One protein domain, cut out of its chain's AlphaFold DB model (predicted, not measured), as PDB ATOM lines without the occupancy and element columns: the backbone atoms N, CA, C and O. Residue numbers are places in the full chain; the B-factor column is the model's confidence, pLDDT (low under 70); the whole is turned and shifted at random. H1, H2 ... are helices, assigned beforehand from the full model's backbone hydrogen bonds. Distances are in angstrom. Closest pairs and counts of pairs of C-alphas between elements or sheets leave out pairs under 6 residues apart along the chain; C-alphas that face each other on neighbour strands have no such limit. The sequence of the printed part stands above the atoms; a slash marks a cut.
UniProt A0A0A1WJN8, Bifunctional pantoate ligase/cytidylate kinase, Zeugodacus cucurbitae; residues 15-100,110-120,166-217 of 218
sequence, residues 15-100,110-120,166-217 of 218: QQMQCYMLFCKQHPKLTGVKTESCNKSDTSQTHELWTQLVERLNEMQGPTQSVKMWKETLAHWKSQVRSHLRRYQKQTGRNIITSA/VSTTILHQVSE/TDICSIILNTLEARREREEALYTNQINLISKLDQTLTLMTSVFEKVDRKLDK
ATOM      1  N   GLN A  15     184.742 193.427 167.146       85.69
ATOM      2  CA  GLN A  15     185.560 194.253 168.040       85.69
ATOM      3  C   GLN A  15     184.730 194.817 169.200       85.69
ATOM      4  O   GLN A  15     185.120 194.664 170.358       85.69
ATOM      5  N   GLN A  16     183.532 195.342 168.913       90.00
ATOM      6  CA  GLN A  16     182.586 195.779 169.945       90.00
ATOM      7  C   GLN A  16     182.244 194.648 170.923       90.00
ATOM      8  O   GLN A  16     182.222 194.851 172.139       90.00
ATOM      9  N   MET A  17     182.071 193.422 170.418       89.75
ATOM     10  CA  MET A  17     181.826 192.259 171.269       89.75
ATOM     11  C   MET A  17     183.015 191.902 172.166       89.75
ATOM     12  O   MET A  17     182.839 191.584 173.344       89.75
ATOM     13  N   GLN A  18     184.229 191.938 171.621       84.00
ATOM     14  CA  GLN A  18     185.449 191.657 172.377       84.00
ATOM     15  C   GLN A  18     185.678 192.693 173.478       84.00
ATOM     16  O   GLN A  18     185.954 192.309 174.616       84.00
ATOM     17  N   CYS A  19     185.481 193.977 173.174       89.69
ATOM     18  CA  CYS A  19     185.556 195.055 174.157       89.69
ATOM     19  C   CYS A  19     184.552 194.844 175.296       89.69
ATOM     20  O   CYS A  19     184.937 194.873 176.463       89.69
ATOM     21  N   TYR A  20     183.292 194.517 174.975       90.56
ATOM     22  CA  TYR A  20     182.280 194.192 175.983       90.56
ATOM     23  C   TYR A  20     182.718 193.048 176.910       90.56
ATOM     24  O   TYR A  20     182.601 193.158 178.134       90.56
ATOM     25  N   MET A  21     183.237 191.951 176.349       86.31
ATOM     26  CA  MET A  21     183.697 190.806 177.142       86.31
ATOM     27  C   MET A  21     184.878 191.170 178.048       86.31
ATOM     28  O   MET A  21     184.877 190.811 179.228       86.31
ATOM     29  N   LEU A  22     185.857 191.915 177.526       86.62
ATOM     30  CA  LEU A  22     187.020 192.366 178.290       86.62
ATOM     31  C   LEU A  22     186.612 193.315 179.425       86.62
ATOM     32  O   LEU A  22     187.060 193.150 180.559       86.62
ATOM     33  N   PHE A  23     185.705 194.251 179.147       90.62
ATOM     34  CA  PHE A  23     185.180 195.182 180.141       90.62
ATOM     35  C   PHE A  23     184.430 194.449 181.262       90.62
ATOM     36  O   PHE A  23     184.627 194.735 182.440       90.62
ATOM     37  N   CYS A  24     183.627 193.435 180.923       85.38
ATOM     38  CA  CYS A  24     182.943 192.595 181.911       85.38
ATOM     39  C   CYS A  24     183.912 191.813 182.812       85.38
ATOM     40  O   CYS A  24     183.610 191.595 183.984       85.38
ATOM     41  N   LYS A  25     185.067 191.392 182.278       80.19
ATOM     42  CA  LYS A  25     186.138 190.728 183.039       80.19
ATOM     43  C   LYS A  25     186.827 191.696 184.009       80.19
ATOM     44  O   LYS A  25     187.116 191.318 185.138       80.19
ATOM     45  N   GLN A  26     187.045 192.943 183.590       82.50
ATOM     46  CA  GLN A  26     187.641 193.995 184.426       82.50
ATOM     47  C   GLN A  26     186.677 194.525 185.499       82.50
ATOM     48  O   GLN A  26     187.106 194.899 186.587       82.50
ATOM     49  N   HIS A  27     185.371 194.513 185.222       83.88
ATOM     50  CA  HIS A  27     184.343 195.036 186.118       83.88
ATOM     51  C   HIS A  27     183.279 193.970 186.446       83.88
ATOM     52  O   HIS A  27     182.153 194.047 185.949       83.88
ATOM     53  N   PRO A  28     183.560 192.996 187.337       78.06
ATOM     54  CA  PRO A  28     182.616 191.922 187.673       78.06
ATOM     55  C   PRO A  28     181.257 192.421 188.185       78.06
ATOM     56  O   PRO A  28     180.236 191.772 187.954       78.06
ATOM     57  N   LYS A  29     181.224 193.614 188.802       79.06
ATOM     58  CA  LYS A  29     180.003 194.302 189.264       79.06
ATOM     59  C   LYS A  29     178.950 194.459 188.157       79.06
ATOM     60  O   LYS A  29     177.757 194.341 188.416       79.06
ATOM     61  N   LEU A  30     179.384 194.639 186.908       76.38
ATOM     62  CA  LEU A  30     178.514 194.785 185.734       76.38
ATOM     63  C   LEU A  30     177.789 193.490 185.350       76.38
ATOM     64  O   LEU A  30     176.760 193.509 184.674       76.38
ATOM     65  N   THR A  31     178.336 192.350 185.763       69.88
ATOM     66  CA  THR A  31     177.887 191.038 185.304       69.88
ATOM     67  C   THR A  31     176.833 190.380 186.192       69.88
ATOM     68  O   THR A  31     176.279 189.341 185.819       69.88
ATOM     69  N   GLY A  32     176.481 191.024 187.310       59.66
ATOM     70  CA  GLY A  32     175.310 190.665 188.107       59.66
ATOM     71  C   GLY A  32     175.436 189.333 188.846       59.66
ATOM     72  O   GLY A  32     174.428 188.668 189.094       59.66
ATOM     73  N   VAL A  33     176.658 188.950 189.219       51.38
ATOM     74  CA  VAL A  33     176.897 187.943 190.253       51.38
ATOM     75  C   VAL A  33     176.265 188.505 191.530       51.38
ATOM     76  O   VAL A  33     176.848 189.378 192.153       51.38
ATOM     77  N   LYS A  34     175.034 188.085 191.866       46.34
ATOM     78  CA  LYS A  34     174.318 188.500 193.090       46.34
ATOM     79  C   LYS A  34     175.178 188.182 194.319       46.34
ATOM     80  O   LYS A  34     175.079 187.089 194.866       46.34
ATOM     81  N   THR A  35     176.018 189.116 194.737       43.22
ATOM     82  CA  THR A  35     176.548 189.177 196.093       43.22
ATOM     83  C   THR A  35     175.494 189.857 196.952       43.22
ATOM     84  O   THR A  35     174.885 190.852 196.565       43.22
ATOM     85  N   GLU A  36     175.193 189.217 198.069       44.19
ATOM     86  CA  GLU A  36     174.095 189.513 198.980       44.19
ATOM     87  C   GLU A  36     174.322 190.853 199.697       44.19
ATOM     88  O   GLU A  36     174.793 190.880 200.820       44.19
ATOM     89  N   SER A  37     174.031 191.978 199.043       46.19
ATOM     90  CA  SER A  37     173.798 193.283 199.678       46.19
ATOM     91  C   SER A  37     173.384 194.270 198.588       46.19
ATOM     92  O   SER A  37     174.204 194.680 197.779       46.19
ATOM     93  N   CYS A  38     172.093 194.581 198.484       44.41
ATOM     94  CA  CYS A  38     171.597 195.594 197.553       44.41
ATOM     95  C   CYS A  38     171.596 196.934 198.288       44.41
ATOM     96  O   CYS A  38     170.611 197.272 198.949       44.41
ATOM     97  N   ASN A  39     172.698 197.678 198.207       53.81
ATOM     98  CA  ASN A  39     172.726 199.060 198.666       53.81
ATOM     99  C   ASN A  39     172.322 199.980 197.508       53.81
ATOM    100  O   ASN A  39     172.713 199.779 196.360       53.81
ATOM    101  N   LYS A  40     171.558 201.042 197.794       55.06
ATOM    102  CA  LYS A  40     171.134 202.050 196.797       55.06
ATOM    103  C   LYS A  40     172.322 202.759 196.106       55.06
ATOM    104  O   LYS A  40     172.149 203.368 195.056       55.06
ATOM    105  N   SER A  41     173.530 202.659 196.663       54.59
ATOM    106  CA  SER A  41     174.787 203.120 196.056       54.59
ATOM    107  C   SER A  41     175.247 202.258 194.870       54.59
ATOM    108  O   SER A  41     175.901 202.769 193.961       54.59
ATOM    109  N   ASP A  42     174.875 200.974 194.827       61.69
ATOM    110  CA  ASP A  42     175.322 200.039 193.786       61.69
ATOM    111  C   ASP A  42     174.672 200.324 192.428       61.69
ATOM    112  O   ASP A  42     175.266 200.064 191.378       61.69
ATOM    113  N   THR A  43     173.477 200.923 192.417       71.06
ATOM    114  CA  THR A  43     172.800 201.321 191.175       71.06
ATOM    115  C   THR A  43     173.492 202.486 190.475       71.06
ATOM    116  O   THR A  43     173.532 202.499 189.247       71.06
ATOM    117  N   SER A  44     174.077 203.425 191.228       80.38
ATOM    118  CA  SER A  44     174.803 204.569 190.659       80.38
ATOM    119  C   SER A  44     176.140 204.129 190.056       80.38
ATOM    120  O   SER A  44     176.391 204.400 188.883       80.38
ATOM    121  N   GLN A  45     176.922 203.319 190.781       82.69
ATOM    122  CA  GLN A  45     178.177 202.756 190.259       82.69
ATOM    123  C   GLN A  45     177.946 201.867 189.033       82.69
ATOM    124  O   GLN A  45     178.689 201.920 188.057       82.69
ATOM    125  N   THR A  46     176.892 201.047 189.053       85.06
ATOM    126  CA  THR A  46     176.555 200.201 187.900       85.06
ATOM    127  C   THR A  46     176.131 201.047 186.701       85.06
ATOM    128  O   THR A  46     176.473 200.710 185.570       85.06
ATOM    129  N   HIS A  47     175.399 202.142 186.926       88.12
ATOM    130  CA  HIS A  47     175.038 203.079 185.866       88.12
ATOM    131  C   HIS A  47     176.281 203.726 185.245       88.12
ATOM    132  O   HIS A  47     176.410 203.713 184.027       88.12
ATOM    133  N   GLU A  48     177.211 204.215 186.065       91.56
ATOM    134  CA  GLU A  48     178.462 204.821 185.603       91.56
ATOM    135  C   GLU A  48     179.318 203.843 184.784       91.56
ATOM    136  O   GLU A  48     179.759 204.176 183.687       91.56
ATOM    137  N   LEU A  49     179.460 202.596 185.245       91.88
ATOM    138  CA  LEU A  49     180.158 201.546 184.496       91.88
ATOM    139  C   LEU A  49     179.500 201.253 183.141       91.88
ATOM    140  O   LEU A  49     180.190 200.988 182.158       91.88
ATOM    141  N   TRP A  50     178.167 201.289 183.077       93.00
ATOM    142  CA  TRP A  50     177.448 201.160 181.812       93.00
ATOM    143  C   TRP A  50     177.691 202.354 180.889       93.00
ATOM    144  O   TRP A  50     177.822 202.141 179.689       93.00
ATOM    145  N   THR A  51     177.764 203.577 181.420       94.50
ATOM    146  CA  THR A  51     178.093 204.773 180.634       94.50
ATOM    147  C   THR A  51     179.498 204.670 180.042       94.50
ATOM    148  O   THR A  51     179.637 204.754 178.826       94.50
ATOM    149  N   GLN A  52     180.508 204.362 180.862       95.38
ATOM    150  CA  GLN A  52     181.900 204.211 180.410       95.38
ATOM    151  C   GLN A  52     182.059 203.103 179.360       95.38
ATOM    152  O   GLN A  52     182.791 203.249 178.383       95.38
ATOM    153  N   LEU A  53     181.363 201.975 179.540       93.94
ATOM    154  CA  LEU A  53     181.353 200.904 178.546       93.94
ATOM    155  C   LEU A  53     180.791 201.402 177.210       93.94
ATOM    156  O   LEU A  53     181.336 201.092 176.159       93.94
ATOM    157  N   VAL A  54     179.692 202.149 177.248       95.50
ATOM    158  CA  VAL A  54     179.000 202.622 176.047       95.50
ATOM    159  C   VAL A  54     179.825 203.654 175.292       95.50
ATOM    160  O   VAL A  54     179.860 203.589 174.068       95.50
ATOM    161  N   GLU A  55     180.531 204.537 175.996       96.12
ATOM    162  CA  GLU A  55     181.509 205.448 175.390       96.12
ATOM    163  C   GLU A  55     182.564 204.660 174.607       96.12
ATOM    164  O   GLU A  55     182.665 204.823 173.392       96.12
ATOM    165  N   ARG A  56     183.218 203.677 175.242       94.88
ATOM    166  CA  ARG A  56     184.197 202.810 174.558       94.88
ATOM    167  C   ARG A  56     183.600 202.044 173.377       94.88
ATOM    168  O   ARG A  56     184.275 201.830 172.376       94.88
ATOM    169  N   LEU A  57     182.352 201.576 173.488       94.06
ATOM    170  CA  LEU A  57     181.673 200.857 172.403       94.06
ATOM    171  C   LEU A  57     181.363 201.760 171.204       94.06
ATOM    172  O   LEU A  57     181.459 201.293 170.068       94.06
ATOM    173  N   ASN A  58     180.996 203.015 171.466       95.19
ATOM    174  CA  ASN A  58     180.655 204.011 170.454       95.19
ATOM    175  C   ASN A  58     181.897 204.635 169.794       95.19
ATOM    176  O   ASN A  58     181.799 205.102 168.666       95.19
ATOM    177  N   GLU A  59     183.052 204.631 170.464       95.06
ATOM    178  CA  GLU A  59     184.339 205.055 169.883       95.06
ATOM    179  C   GLU A  59     184.867 204.077 168.821       95.06
ATOM    180  O   GLU A  59     185.646 204.454 167.946       95.06
ATOM    181  N   MET A  60     184.459 202.808 168.884       91.81
ATOM    182  CA  MET A  60     184.856 201.798 167.904       91.81
ATOM    183  C   MET A  60     183.991 201.849 166.646       91.81
ATOM    184  O   MET A  60     182.816 202.209 166.684       91.81
ATOM    185  N   GLN A  61     184.546 201.367 165.532       89.00
ATOM    186  CA  GLN A  61     183.806 201.234 164.282       89.00
ATOM    187  C   GLN A  61     182.593 200.297 164.449       89.00
ATOM    188  O   GLN A  61     182.740 199.122 164.816       89.00
ATOM    189  N   GLY A  62     181.399 200.815 164.148       89.06
ATOM    190  CA  GLY A  62     180.140 200.080 164.219       89.06
ATOM    191  C   GLY A  62     178.962 200.938 164.693       89.06
ATOM    192  O   GLY A  62     179.071 202.163 164.738       89.06
ATOM    193  N   PRO A  63     177.847 200.300 165.104       89.88
ATOM    194  CA  PRO A  63     176.682 201.011 165.608       89.88
ATOM    195  C   PRO A  63     177.038 201.838 166.837       89.88
ATOM    196  O   PRO A  63     177.578 201.305 167.805       89.88
ATOM    197  N   THR A  64     176.636 203.102 166.833       93.00
ATOM    198  CA  THR A  64     176.633 203.956 168.020       93.00
ATOM    199  C   THR A  64     175.241 203.959 168.629       93.00
ATOM    200  O   THR A  64     174.258 204.267 167.953       93.00
ATOM    201  N   GLN A  65     175.125 203.600 169.903       91.62
ATOM    202  CA  GLN A  65     173.830 203.460 170.566       91.62
ATOM    203  C   GLN A  65     173.835 204.098 171.957       91.62
ATOM    204  O   GLN A  65     174.878 204.315 172.575       91.62
ATOM    205  N   SER A  66     172.638 204.394 172.469       93.50
ATOM    206  CA  SER A  66     172.468 204.826 173.857       93.50
ATOM    207  C   SER A  66     172.666 203.659 174.826       93.50
ATOM    208  O   SER A  66     172.544 202.490 174.456       93.50
ATOM    209  N   VAL A  67     172.897 203.968 176.105       91.44
ATOM    210  CA  VAL A  67     173.073 202.954 177.159       91.44
ATOM    211  C   VAL A  67     171.921 201.949 177.202       91.44
ATOM    212  O   VAL A  67     172.138 200.748 177.369       91.44
ATOM    213  N   LYS A  68     170.683 202.424 177.029       90.31
ATOM    214  CA  LYS A  68     169.492 201.570 177.012       90.31
ATOM    215  C   LYS A  68     169.530 200.583 175.841       90.31
ATOM    216  O   LYS A  68     169.356 199.386 176.049       90.31
ATOM    217  N   MET A  69     169.814 201.083 174.642       91.12
ATOM    218  CA  MET A  69     169.869 200.275 173.423       91.12
ATOM    219  C   MET A  69     171.003 199.249 173.478       91.12
ATOM    220  O   MET A  69     170.788 198.081 173.168       91.12
ATOM    221  N   TRP A  70     172.178 199.630 173.987       93.38
ATOM    222  CA  TRP A  70     173.282 198.693 174.183       93.38
ATOM    223  C   TRP A  70     172.937 197.558 175.148       93.38
ATOM    224  O   TRP A  70     173.244 196.398 174.865       93.38
ATOM    225  N   LYS A  71     172.253 197.852 176.261       90.50
ATOM    226  CA  LYS A  71     171.781 196.817 177.195       90.50
ATOM    227  C   LYS A  71     170.855 195.813 176.508       90.50
ATOM    228  O   LYS A  71     171.010 194.611 176.717       90.50
ATOM    229  N   GLU A  72     169.927 196.289 175.682       88.19
ATOM    230  CA  GLU A  72     169.003 195.441 174.919       88.19
ATOM    231  C   GLU A  72     169.740 194.606 173.860       88.19
ATOM    232  O   GLU A  72     169.590 193.382 173.826       88.19
ATOM    233  N   THR A  73     170.606 195.239 173.063       89.56
ATOM    234  CA  THR A  73     171.438 194.591 172.037       89.56
ATOM    235  C   THR A  73     172.293 193.474 172.642       89.56
ATOM    236  O   THR A  73     172.288 192.338 172.157       89.56
ATOM    237  N   LEU A  74     172.982 193.753 173.750       89.00
ATOM    238  CA  LEU A  74     173.836 192.782 174.433       89.00
ATOM    239  C   LEU A  74     173.021 191.677 175.117       89.00
ATOM    240  O   LEU A  74     173.428 190.514 175.101       89.00
ATOM    241  N   ALA A  75     171.850 191.987 175.682       86.00
ATOM    242  CA  ALA A  75     170.950 190.974 176.232       86.00
ATOM    243  C   ALA A  75     170.442 190.015 175.144       86.00
ATOM    244  O   ALA A  75     170.446 188.792 175.342       86.00
ATOM    245  N   HIS A  76     170.061 190.553 173.982       84.81
ATOM    246  CA  HIS A  76     169.647 189.760 172.832       84.81
ATOM    247  C   HIS A  76     170.784 188.860 172.343       84.81
ATOM    248  O   HIS A  76     170.593 187.650 172.206       84.81
ATOM    249  N   TRP A  77     171.986 189.413 172.179       86.00
ATOM    250  CA  TRP A  77     173.166 188.643 171.796       86.00
ATOM    251  C   TRP A  77     173.467 187.505 172.786       86.00
ATOM    252  O   TRP A  77     173.615 186.351 172.379       86.00
ATOM    253  N   LYS A  78     173.453 187.768 174.101       83.25
ATOM    254  CA  LYS A  78     173.637 186.718 175.126       83.25
ATOM    255  C   LYS A  78     172.577 185.621 175.012       83.25
ATOM    256  O   LYS A  78     172.884 184.442 175.197       83.25
ATOM    257  N   SER A  79     171.329 185.984 174.713       81.44
ATOM    258  CA  SER A  79     170.250 185.020 174.478       81.44
ATOM    259  C   SER A  79     170.517 184.151 173.245       81.44
ATOM    260  O   SER A  79     170.375 182.927 173.321       81.44
ATOM    261  N   GLN A  80     170.975 184.754 172.143       82.62
ATOM    262  CA  GLN A  80     171.352 184.036 170.925       82.62
ATOM    263  C   GLN A  80     172.481 183.039 171.196       82.62
ATOM    264  O   GLN A  80     172.324 181.860 170.893       82.62
ATOM    265  N   VAL A  81     173.563 183.471 171.849       79.75
ATOM    266  CA  VAL A  81     174.693 182.596 172.206       79.75
ATOM    267  C   VAL A  81     174.221 181.400 173.035       79.75
ATOM    268  O   VAL A  81     174.524 180.254 172.707       79.75
ATOM    269  N   ARG A  82     173.395 181.634 174.064       81.50
ATOM    270  CA  ARG A  82     172.814 180.553 174.882       81.50
ATOM    271  C   ARG A  82     171.916 179.623 174.070       81.50
ATOM    272  O   ARG A  82     171.906 178.418 174.306       81.50
ATOM    273  N   SER A  83     171.130 180.169 173.146       76.00
ATOM    274  CA  SER A  83     170.250 179.387 172.275       76.00
ATOM    275  C   SER A  83     171.050 178.478 171.350       76.00
ATOM    276  O   SER A  83     170.773 177.281 171.279       76.00
ATOM    277  N   HIS A  84     172.084 179.017 170.706       75.25
ATOM    278  CA  HIS A  84     172.975 178.235 169.864       75.25
ATOM    279  C   HIS A  84     173.704 177.151 170.653       75.25
ATOM    280  O   HIS A  84     173.742 176.010 170.200       75.25
ATOM    281  N   LEU A  85     174.196 177.466 171.855       74.25
ATOM    282  CA  LEU A  85     174.829 176.480 172.728       74.25
ATOM    283  C   LEU A  85     173.885 175.306 173.017       74.25
ATOM    284  O   LEU A  85     174.266 174.152 172.840       74.25
ATOM    285  N   ARG A  86     172.621 175.586 173.362       78.94
ATOM    286  CA  ARG A  86     171.602 174.543 173.576       78.94
ATOM    287  C   ARG A  86     171.318 173.717 172.321       78.94
ATOM    288  O   ARG A  86     171.096 172.516 172.426       78.94
ATOM    289  N   ARG A  87     171.286 174.338 171.135       76.00
ATOM    290  CA  ARG A  87     171.078 173.612 169.866       76.00
ATOM    291  C   ARG A  87     172.248 172.684 169.566       76.00
ATOM    292  O   ARG A  87     172.025 171.527 169.230       76.00
ATOM    293  N   TYR A  88     173.470 173.161 169.757       73.62
ATOM    294  CA  TYR A  88     174.663 172.354 169.547       73.62
ATOM    295  C   TYR A  88     174.740 171.172 170.521       73.62
ATOM    296  O   TYR A  88     175.058 170.056 170.113       73.62
ATOM    297  N   GLN A  89     174.412 171.386 171.800       73.88
ATOM    298  CA  GLN A  89     174.333 170.308 172.795       73.88
ATOM    299  C   GLN A  89     173.365 169.203 172.345       73.88
ATOM    300  O   GLN A  89     173.698 168.023 172.408       73.88
ATOM    301  N   LYS A  90     172.194 169.587 171.815       73.81
ATOM    302  CA  LYS A  90     171.215 168.638 171.260       73.81
ATOM    303  C   LYS A  90     171.753 167.871 170.050       73.81
ATOM    304  O   LYS A  90     171.523 166.675 169.961       73.81
ATOM    305  N   GLN A  91     172.454 168.542 169.135       71.69
ATOM    306  CA  GLN A  91     172.974 167.924 167.907       71.69
ATOM    307  C   GLN A  91     174.135 166.963 168.166       71.69
ATOM    308  O   GLN A  91     174.245 165.934 167.514       71.69
ATOM    309  N   THR A  92     175.003 167.290 169.119       73.88
ATOM    310  CA  THR A  92     176.207 166.494 169.393       73.88
ATOM    311  C   THR A  92     175.997 165.404 170.438       73.88
ATOM    312  O   THR A  92     176.934 164.667 170.734       73.88
ATOM    313  N   GLY A  93     174.811 165.328 171.056       66.25
ATOM    314  CA  GLY A  93     174.539 164.431 172.188       66.25
ATOM    315  C   GLY A  93     175.395 164.727 173.427       66.25
ATOM    316  O   GLY A  93     175.298 164.030 174.436       66.25
ATOM    317  N   ARG A  94     176.236 165.769 173.379       63.12
ATOM    318  CA  ARG A  94     177.044 166.214 174.505       63.12
ATOM    319  C   ARG A  94     176.169 167.094 175.378       63.12
ATOM    320  O   ARG A  94     175.937 168.266 175.078       63.12
ATOM    321  N   ASN A  95     175.743 166.535 176.506       54.69
ATOM    322  CA  ASN A  95     175.401 167.347 177.660       54.69
ATOM    323  C   ASN A  95     176.682 168.058 178.094       54.69
ATOM    324  O   ASN A  95     177.474 167.530 178.868       54.69
ATOM    325  N   ILE A  96     176.905 169.259 177.569       54.22
ATOM    326  CA  ILE A  96     177.782 170.231 178.213       54.22
ATOM    327  C   ILE A  96     177.023 170.638 179.473       54.22
ATOM    328  O   ILE A  96     176.205 171.562 179.474       54.22
ATOM    329  N   ILE A  97     177.196 169.818 180.506       45.16
ATOM    330  CA  ILE A  97     176.714 170.062 181.851       45.16
ATOM    331  C   ILE A  97     177.488 171.289 182.327       45.16
ATOM    332  O   ILE A  97     178.575 171.182 182.883       45.16
ATOM    333  N   THR A  98     176.928 172.479 182.125       52.59
ATOM    334  CA  THR A  98     177.377 173.705 182.797       52.59
ATOM    335  C   THR A  98     176.920 173.699 184.258       52.59
ATOM    336  O   THR A  98     176.290 174.633 184.752       52.59
ATOM    337  N   SER A  99     177.230 172.615 184.971       36.94
ATOM    338  CA  SER A  99     177.086 172.529 186.416       36.94
ATOM    339  C   SER A  99     178.188 171.666 187.035       36.94
ATOM    340  O   SER A  99     178.191 170.444 186.919       36.94
ATOM    341  N   ALA A 100     179.069 172.347 187.764       37.66
ATOM    342  CA  ALA A 100     179.689 171.881 189.003       37.66
ATOM    343  C   ALA A 100     180.666 170.687 188.987       37.66
ATOM    344  O   ALA A 100     181.012 170.227 190.070       37.66
ATOM    345  N   VAL A 110     182.758 173.736 170.304       40.72
ATOM    346  CA  VAL A 110     181.330 174.100 170.304       40.72
ATOM    347  C   VAL A 110     181.097 175.588 170.074       40.72
ATOM    348  O   VAL A 110     180.381 175.982 169.154       40.72
ATOM    349  N   SER A 111     181.742 176.431 170.879       42.12
ATOM    350  CA  SER A 111     181.531 177.883 170.853       42.12
ATOM    351  C   SER A 111     182.056 178.535 169.571       42.12
ATOM    352  O   SER A 111     181.461 179.491 169.073       42.12
ATOM    353  N   THR A 112     183.126 177.988 168.987       43.22
ATOM    354  CA  THR A 112     183.744 178.528 167.768       43.22
ATOM    355  C   THR A 112     182.983 178.123 166.503       43.22
ATOM    356  O   THR A 112     182.823 178.944 165.603       43.22
ATOM    357  N   THR A 113     182.438 176.901 166.448       44.81
ATOM    358  CA  THR A 113     181.566 176.453 165.346       44.81
ATOM    359  C   THR A 113     180.232 177.200 165.357       44.81
ATOM    360  O   THR A 113     179.744 177.597 164.305       44.81
ATOM    361  N   ILE A 114     179.684 177.493 166.539       49.22
ATOM    362  CA  ILE A 114     178.474 178.312 166.683       49.22
ATOM    363  C   ILE A 114     178.679 179.736 166.146       49.22
ATOM    364  O   ILE A 114     177.816 180.241 165.431       49.22
ATOM    365  N   LEU A 115     179.803 180.390 166.461       49.53
ATOM    366  CA  LEU A 115     180.078 181.745 165.966       49.53
ATOM    367  C   LEU A 115     180.327 181.781 164.449       49.53
ATOM    368  O   LEU A 115     179.954 182.765 163.816       49.53
ATOM    369  N   HIS A 116     180.898 180.718 163.867       46.19
ATOM    370  CA  HIS A 116     181.123 180.616 162.420       46.19
ATOM    371  C   HIS A 116     179.835 180.295 161.639       46.19
ATOM    372  O   HIS A 116     179.556 180.926 160.623       46.19
ATOM    373  N   GLN A 117     178.974 179.411 162.155       43.72
ATOM    374  CA  GLN A 117     177.693 179.084 161.509       43.72
ATOM    375  C   GLN A 117     176.675 180.235 161.568       43.72
ATOM    376  O   GLN A 117     175.844 180.373 160.675       43.72
ATOM    377  N   VAL A 118     176.744 181.110 162.581       45.22
ATOM    378  CA  VAL A 118     175.909 182.327 162.639       45.22
ATOM    379  C   VAL A 118     176.283 183.338 161.548       45.22
ATOM    380  O   VAL A 118     175.412 184.084 161.096       45.22
ATOM    381  N   SER A 119     177.543 183.360 161.094       46.19
ATOM    382  CA  SER A 119     177.942 184.146 159.918       46.19
ATOM    383  C   SER A 119     177.538 183.500 158.589       46.19
ATOM    384  O   SER A 119     177.190 184.231 157.668       46.19
ATOM    385  N   GLU A 120     177.523 182.168 158.502       39.50
ATOM    386  CA  GLU A 120     177.299 181.416 157.253       39.50
ATOM    387  C   GLU A 120     175.812 181.270 156.888       39.50
ATOM    388  O   GLU A 120     175.424 181.546 155.757       39.50
ATOM    389  N   THR A 166     185.472 186.093 183.807       78.62
ATOM    390  CA  THR A 166     186.926 186.008 183.640       78.62
ATOM    391  C   THR A 166     187.352 184.623 183.177       78.62
ATOM    392  O   THR A 166     188.129 184.509 182.227       78.62
ATOM    393  N   ASP A 167     186.796 183.590 183.806       73.94
ATOM    394  CA  ASP A 167     187.136 182.196 183.533       73.94
ATOM    395  C   ASP A 167     186.593 181.778 182.171       73.94
ATOM    396  O   ASP A 167     187.299 181.150 181.386       73.94
ATOM    397  N   ILE A 168     185.381 182.228 181.834       79.06
ATOM    398  CA  ILE A 168     184.791 182.015 180.507       79.06
ATOM    399  C   ILE A 168     185.691 182.616 179.420       79.06
ATOM    400  O   ILE A 168     185.987 181.947 178.432       79.06
ATOM    401  N   CYS A 169     186.161 183.854 179.592       70.69
ATOM    402  CA  CYS A 169     187.041 184.500 178.620       70.69
ATOM    403  C   CYS A 169     188.387 183.778 178.482       70.69
ATOM    404  O   CYS A 169     188.854 183.590 177.362       70.69
ATOM    405  N   SER A 170     188.995 183.346 179.589       72.38
ATOM    406  CA  SER A 170     190.251 182.585 179.556       72.38
ATOM    407  C   SER A 170     190.075 181.237 178.846       72.38
ATOM    408  O   SER A 170     190.908 180.855 178.027       72.38
ATOM    409  N   ILE A 171     188.951 180.550 179.079       81.38
ATOM    410  CA  ILE A 171     188.600 179.312 178.371       81.38
ATOM    411  C   ILE A 171     188.458 179.572 176.867       81.38
ATOM    412  O   ILE A 171     188.983 178.801 176.063       81.38
ATOM    413  N   ILE A 172     187.788 180.661 176.473       77.06
ATOM    414  CA  ILE A 172     187.628 181.035 175.061       77.06
ATOM    415  C   ILE A 172     188.987 181.321 174.414       77.06
ATOM    416  O   ILE A 172     189.241 180.817 173.326       77.06
ATOM    417  N   LEU A 173     189.868 182.080 175.071       80.12
ATOM    418  CA  LEU A 173     191.195 182.398 174.532       80.12
ATOM    419  C   LEU A 173     192.029 181.134 174.303       80.12
ATOM    420  O   LEU A 173     192.472 180.901 173.183       80.12
ATOM    421  N   ASN A 174     192.125 180.257 175.304       77.56
ATOM    422  CA  ASN A 174     192.851 178.987 175.172       77.56
ATOM    423  C   ASN A 174     192.253 178.088 174.077       77.56
ATOM    424  O   ASN A 174     192.963 177.363 173.385       77.56
ATOM    425  N   THR A 175     190.930 178.143 173.899       79.25
ATOM    426  CA  THR A 175     190.217 177.407 172.845       79.25
ATOM    427  C   THR A 175     190.578 177.921 171.450       79.25
ATOM    428  O   THR A 175     190.708 177.126 170.518       79.25
ATOM    429  N   LEU A 176     190.717 179.239 171.290       76.56
ATOM    430  CA  LEU A 176     191.119 179.859 170.028       76.56
ATOM    431  C   LEU A 176     192.593 179.582 169.718       76.56
ATOM    432  O   LEU A 176     192.903 179.245 168.579       76.56
ATOM    433  N   GLU A 177     193.460 179.625 170.730       84.56
ATOM    434  CA  GLU A 177     194.879 179.259 170.628       84.56
ATOM    435  C   GLU A 177     195.034 177.821 170.102       84.56
ATOM    436  O   GLU A 177     195.599 177.593 169.034       84.56
ATOM    437  N   ALA A 178     194.389 176.854 170.764       83.56
ATOM    438  CA  ALA A 178     194.426 175.442 170.373       83.56
ATOM    439  C   ALA A 178     193.745 175.155 169.018       83.56
ATOM    440  O   ALA A 178     193.901 174.078 168.434       83.56
ATOM    441  N   ARG A 179     192.902 176.069 168.521       85.69
ATOM    442  CA  ARG A 179     192.371 175.994 167.154       85.69
ATOM    443  C   ARG A 179     193.419 176.466 166.149       85.69
ATOM    444  O   ARG A 179     193.619 175.758 165.167       85.69
ATOM    445  N   ARG A 180     194.079 177.598 166.412       89.25
ATOM    446  CA  ARG A 180     195.150 178.133 165.563       89.25
ATOM    447  C   ARG A 180     196.257 177.097 165.367       89.25
ATOM    448  O   ARG A 180     196.582 176.780 164.232       89.25
ATOM    449  N   GLU A 181     196.725 176.476 166.450       88.81
ATOM    450  CA  GLU A 181     197.761 175.429 166.399       88.81
ATOM    451  C   GLU A 181     197.361 174.228 165.524       88.81
ATOM    452  O   GLU A 181     198.176 173.670 164.792       88.81
ATOM    453  N   ARG A 182     196.084 173.819 165.562       92.94
ATOM    454  CA  ARG A 182     195.585 172.725 164.709       92.94
ATOM    455  C   ARG A 182     195.516 173.122 163.239       92.94
ATOM    456  O   ARG A 182     195.813 172.290 162.387       92.94
ATOM    457  N   GLU A 183     195.096 174.349 162.942       87.06
ATOM    458  CA  GLU A 183     195.058 174.872 161.573       87.06
ATOM    459  C   GLU A 183     196.480 175.005 161.001       87.06
ATOM    460  O   GLU A 183     196.721 174.565 159.878       87.06
ATOM    461  N   GLU A 184     197.441 175.477 161.800       88.19
ATOM    462  CA  GLU A 184     198.867 175.504 161.447       88.19
ATOM    463  C   GLU A 184     199.411 174.091 161.171       88.19
ATOM    464  O   GLU A 184     200.027 173.858 160.132       88.19
ATOM    465  N   ALA A 185     199.111 173.111 162.030       91.94
ATOM    466  CA  ALA A 185     199.541 171.727 161.821       91.94
ATOM    467  C   ALA A 185     198.950 171.100 160.541       91.94
ATOM    468  O   ALA A 185     199.640 170.374 159.821       91.94
ATOM    469  N   LEU A 186     197.677 171.378 160.233       93.44
ATOM    470  CA  LEU A 186     197.045 170.930 158.987       93.44
ATOM    471  C   LEU A 186     197.695 171.574 157.760       93.44
ATOM    472  O   LEU A 186     197.932 170.880 156.770       93.44
ATOM    473  N   TYR A 187     198.025 172.863 157.839       89.38
ATOM    474  CA  TYR A 187     198.725 173.579 156.778       89.38
ATOM    475  C   TYR A 187     200.123 172.993 156.522       89.38
ATOM    476  O   TYR A 187     200.464 172.683 155.380       89.38
ATOM    477  N   THR A 188     200.903 172.720 157.574       90.19
ATOM    478  CA  THR A 188     202.201 172.035 157.450       90.19
ATOM    479  C   THR A 188     202.058 170.649 156.819       90.19
ATOM    480  O   THR A 188     202.838 170.282 155.941       90.19
ATOM    481  N   ASN A 189     201.039 169.878 157.213       92.94
ATOM    482  CA  ASN A 189     200.775 168.568 156.616       92.94
ATOM    483  C   ASN A 189     200.423 168.662 155.125       92.94
ATOM    484  O   ASN A 189     200.897 167.836 154.343       92.94
ATOM    485  N   GLN A 190     199.638 169.665 154.716       95.88
ATOM    486  CA  GLN A 190     199.347 169.916 153.303       95.88
ATOM    487  C   GLN A 190     200.608 170.270 152.514       95.88
ATOM    488  O   GLN A 190     200.835 169.676 151.463       95.88
ATOM    489  N   ILE A 191     201.458 171.164 153.028       95.00
ATOM    490  CA  ILE A 191     202.743 171.502 152.391       95.00
ATOM    491  C   ILE A 191     203.605 170.250 152.208       95.00
ATOM    492  O   ILE A 191     204.124 170.005 151.119       95.00
ATOM    493  N   ASN A 192     203.718 169.421 153.247       95.00
ATOM    494  CA  ASN A 192     204.495 168.184 153.188       95.00
ATOM    495  C   ASN A 192     203.946 167.204 152.143       95.00
ATOM    496  O   ASN A 192     204.716 166.540 151.451       95.00
ATOM    497  N   LEU A 193     202.620 167.103 152.019       97.88
ATOM    498  CA  LEU A 193     201.982 166.270 151.002       97.88
ATOM    499  C   LEU A 193     202.269 166.791 149.589       97.88
ATOM    500  O   LEU A 193     202.659 166.006 148.728       97.88
ATOM    501  N   ILE A 194     202.124 168.100 149.370       96.25
ATOM    502  CA  ILE A 194     202.420 168.746 148.083       96.25
ATOM    503  C   ILE A 194     203.882 168.502 147.695       96.25
ATOM    504  O   ILE A 194     204.150 168.069 146.579       96.25
ATOM    505  N   SER A 195     204.820 168.677 148.629       96.44
ATOM    506  CA  SER A 195     206.244 168.422 148.383       96.44
ATOM    507  C   SER A 195     206.526 166.962 147.997       96.44
ATOM    508  O   SER A 195     207.302 166.705 147.078       96.44
ATOM    509  N   LYS A 196     205.862 165.988 148.633       97.62
ATOM    510  CA  LYS A 196     205.993 164.565 148.267       97.62
ATOM    511  C   LYS A 196     205.441 164.259 146.875       97.62
ATOM    512  O   LYS A 196     206.022 163.445 146.153       97.62
ATOM    513  N   LEU A 197     204.322 164.880 146.503       98.25
ATOM    514  CA  LEU A 197     203.752 164.732 145.163       98.25
ATOM    515  C   LEU A 197     204.692 165.311 144.102       98.25
ATOM    516  O   LEU A 197     204.940 164.649 143.100       98.25
ATOM    517  N   ASP A 198     205.274 166.478 144.362       97.44
ATOM    518  CA  ASP A 198     206.237 167.133 143.470       97.44
ATOM    519  C   ASP A 198     207.508 166.289 143.257       97.44
ATOM    520  O   ASP A 198     207.950 166.062 142.127       97.44
ATOM    521  N   GLN A 199     208.041 165.699 144.332       97.81
ATOM    522  CA  GLN A 199     209.151 164.741 144.247       97.81
ATOM    523  C   GLN A 199     208.785 163.508 143.411       97.81
ATOM    524  O   GLN A 199     209.573 163.065 142.575       97.81
ATOM    525  N   THR A 200     207.587 162.955 143.616       98.50
ATOM    526  CA  THR A 200     207.115 161.778 142.869       98.50
ATOM    527  C   THR A 200     206.980 162.095 141.382       98.50
ATOM    528  O   THR A 200     207.438 161.318 140.544       98.50
ATOM    529  N   LEU A 201     206.413 163.257 141.054       98.44
ATOM    530  CA  LEU A 201     206.276 163.735 139.684       98.44
ATOM    531  C   LEU A 201     207.650 163.906 139.021       98.44
ATOM    532  O   LEU A 201     207.868 163.408 137.921       98.44
ATOM    533  N   THR A 202     208.600 164.520 139.728       98.31
ATOM    534  CA  THR A 202     209.982 164.710 139.258       98.31
ATOM    535  C   THR A 202     210.658 163.377 138.929       98.31
ATOM    536  O   THR A 202     211.302 163.231 137.886       98.31
ATOM    537  N   LEU A 203     210.487 162.366 139.789       98.38
ATOM    538  CA  LEU A 203     211.022 161.024 139.553       98.38
ATOM    539  C   LEU A 203     210.372 160.353 138.339       98.38
ATOM    540  O   LEU A 203     211.085 159.763 137.526       98.38
ATOM    541  N   MET A 204     209.049 160.460 138.194       98.38
ATOM    542  CA  MET A 204     208.334 159.920 137.035       98.38
ATOM    543  C   MET A 204     208.811 160.560 135.729       98.38
ATOM    544  O   MET A 204     209.127 159.836 134.786       98.38
ATOM    545  N   THR A 205     208.951 161.887 135.689       98.38
ATOM    546  CA  THR A 205     209.481 162.602 134.520       98.38
ATOM    547  C   THR A 205     210.885 162.119 134.160       98.38
ATOM    548  O   THR A 205     211.148 161.803 133.003       98.38
ATOM    549  N   SER A 206     211.770 161.937 135.148       98.25
ATOM    550  CA  SER A 206     213.116 161.398 134.901       98.25
ATOM    551  C   SER A 206     213.099 159.976 134.324       98.25
ATOM    552  O   SER A 206     213.955 159.625 133.509       98.25
ATOM    553  N   VAL A 207     212.148 159.134 134.740       98.62
ATOM    554  CA  VAL A 207     211.982 157.788 134.174       98.62
ATOM    555  C   VAL A 207     211.521 157.870 132.722       98.62
ATOM    556  O   VAL A 207     212.119 157.198 131.884       98.62
ATOM    557  N   PHE A 208     210.528 158.708 132.411       98.31
ATOM    558  CA  PHE A 208     210.054 158.892 131.036       98.31
ATOM    559  C   PHE A 208     211.173 159.377 130.110       98.31
ATOM    560  O   PHE A 208     211.456 158.720 129.113       98.31
ATOM    561  N   GLU A 209     211.945 160.388 130.514       98.12
ATOM    562  CA  GLU A 209     213.092 160.860 129.729       98.12
ATOM    563  C   GLU A 209     214.169 159.783 129.490       98.12
ATOM    564  O   GLU A 209     214.941 159.856 128.530       98.12
ATOM    565  N   LYS A 210     214.314 158.811 130.399       98.25
ATOM    566  CA  LYS A 210     215.244 157.684 130.217       98.25
ATOM    567  C   LYS A 210     214.691 156.648 129.246       98.25
ATOM    568  O   LYS A 210     215.485 156.012 128.555       98.25
ATOM    569  N   VAL A 211     213.375 156.443 129.236       98.31
ATOM    570  CA  VAL A 211     212.697 155.545 128.294       98.31
ATOM    571  C   VAL A 211     212.779 156.122 126.884       98.31
ATOM    572  O   VAL A 211     213.242 155.414 125.992       98.31
ATOM    573  N   ASP A 212     212.471 157.407 126.708       97.94
ATOM    574  CA  ASP A 212     212.547 158.090 125.409       97.94
ATOM    575  C   ASP A 212     213.959 157.996 124.816       97.94
ATOM    576  O   ASP A 212     214.156 157.506 123.706       97.94
ATOM    577  N   ARG A 213     214.986 158.288 125.627       97.94
ATOM    578  CA  ARG A 213     216.397 158.154 125.222       97.94
ATOM    579  C   ARG A 213     216.828 156.735 124.842       97.94
ATOM    580  O   ARG A 213     217.877 156.578 124.213       97.94
ATOM    581  N   LYS A 214     216.122 155.697 125.298       97.75
ATOM    582  CA  LYS A 214     216.386 154.304 124.899       97.75
ATOM    583  C   LYS A 214     215.671 153.953 123.599       97.75
ATOM    584  O   LYS A 214     216.249 153.225 122.796       97.75
ATOM    585  N   LEU A 215     214.456 154.464 123.408       97.19
ATOM    586  CA  LEU A 215     213.689 154.288 122.178       97.19
ATOM    587  C   LEU A 215     214.392 154.934 120.982       97.19
ATOM    588  O   LEU A 215     214.535 154.271 119.967       97.19
ATOM    589  N   ASP A 216     214.950 156.137 121.133       96.56
ATOM    590  CA  ASP A 216     215.687 156.823 120.055       96.56
ATOM    591  C   ASP A 216     216.962 156.091 119.588       96.56
ATOM    592  O   ASP A 216     217.539 156.421 118.553       96.56
ATOM    593  N   LYS A 217     217.456 155.128 120.377       94.25
ATOM    594  CA  LYS A 217     218.669 154.349 120.073       94.25
ATOM    595  C   LYS A 217     218.383 152.995 119.422       94.25
ATOM    596  O   LYS A 217     219.346 152.301 119.098       94.25
TER     597      LYS A 217
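This is residues 15 to 100, 110 to 120 and 166 to 217 of the 218 residues of the protein "Bifunctional pantoate ligase/cytidylate kinase" of Zeugodacus cucurbitae (UniProt A0A0A1WJN8). What shape? A small head of H1 to H5 has a long arm, residues 180 to 217, mostly H6, sticking out. H1 and H3 are side by side, and H4 crosses H5. What is printed? The printed part, 149 residues with helices H1 to H6 in order, is all helix and extended: radius of gyration of the C-alphas 27.0 A, spans 102, 39 and 24 A.

Which touch? H1, residues 15 to 26, touches residues 53 to 57 alone of H3, residues 40 to 59; their closest C-alphas, Gln 16 and Leu 57, are 5.7 A apart. Backbones? Every O i to N i+4 pair in H1 is within hydrogen-bond range.

Which others? H2 is residues 28 to 31, H4 67 to 92, H5 111 to 120 and H6 166 to 215. Anchors? H1 begins at C-alpha (185.560, 194.253, 168.040); H6, 74.2 A long, ends at (213.689, 154.288, 122.178).

Any cuts? Residues 101 to 109 and 121 to 165 are not printed, with C-alpha gaps of 18.9 and 28.5 A. Low confidence? Residues 110 to 120, for instance, have pLDDT under 70.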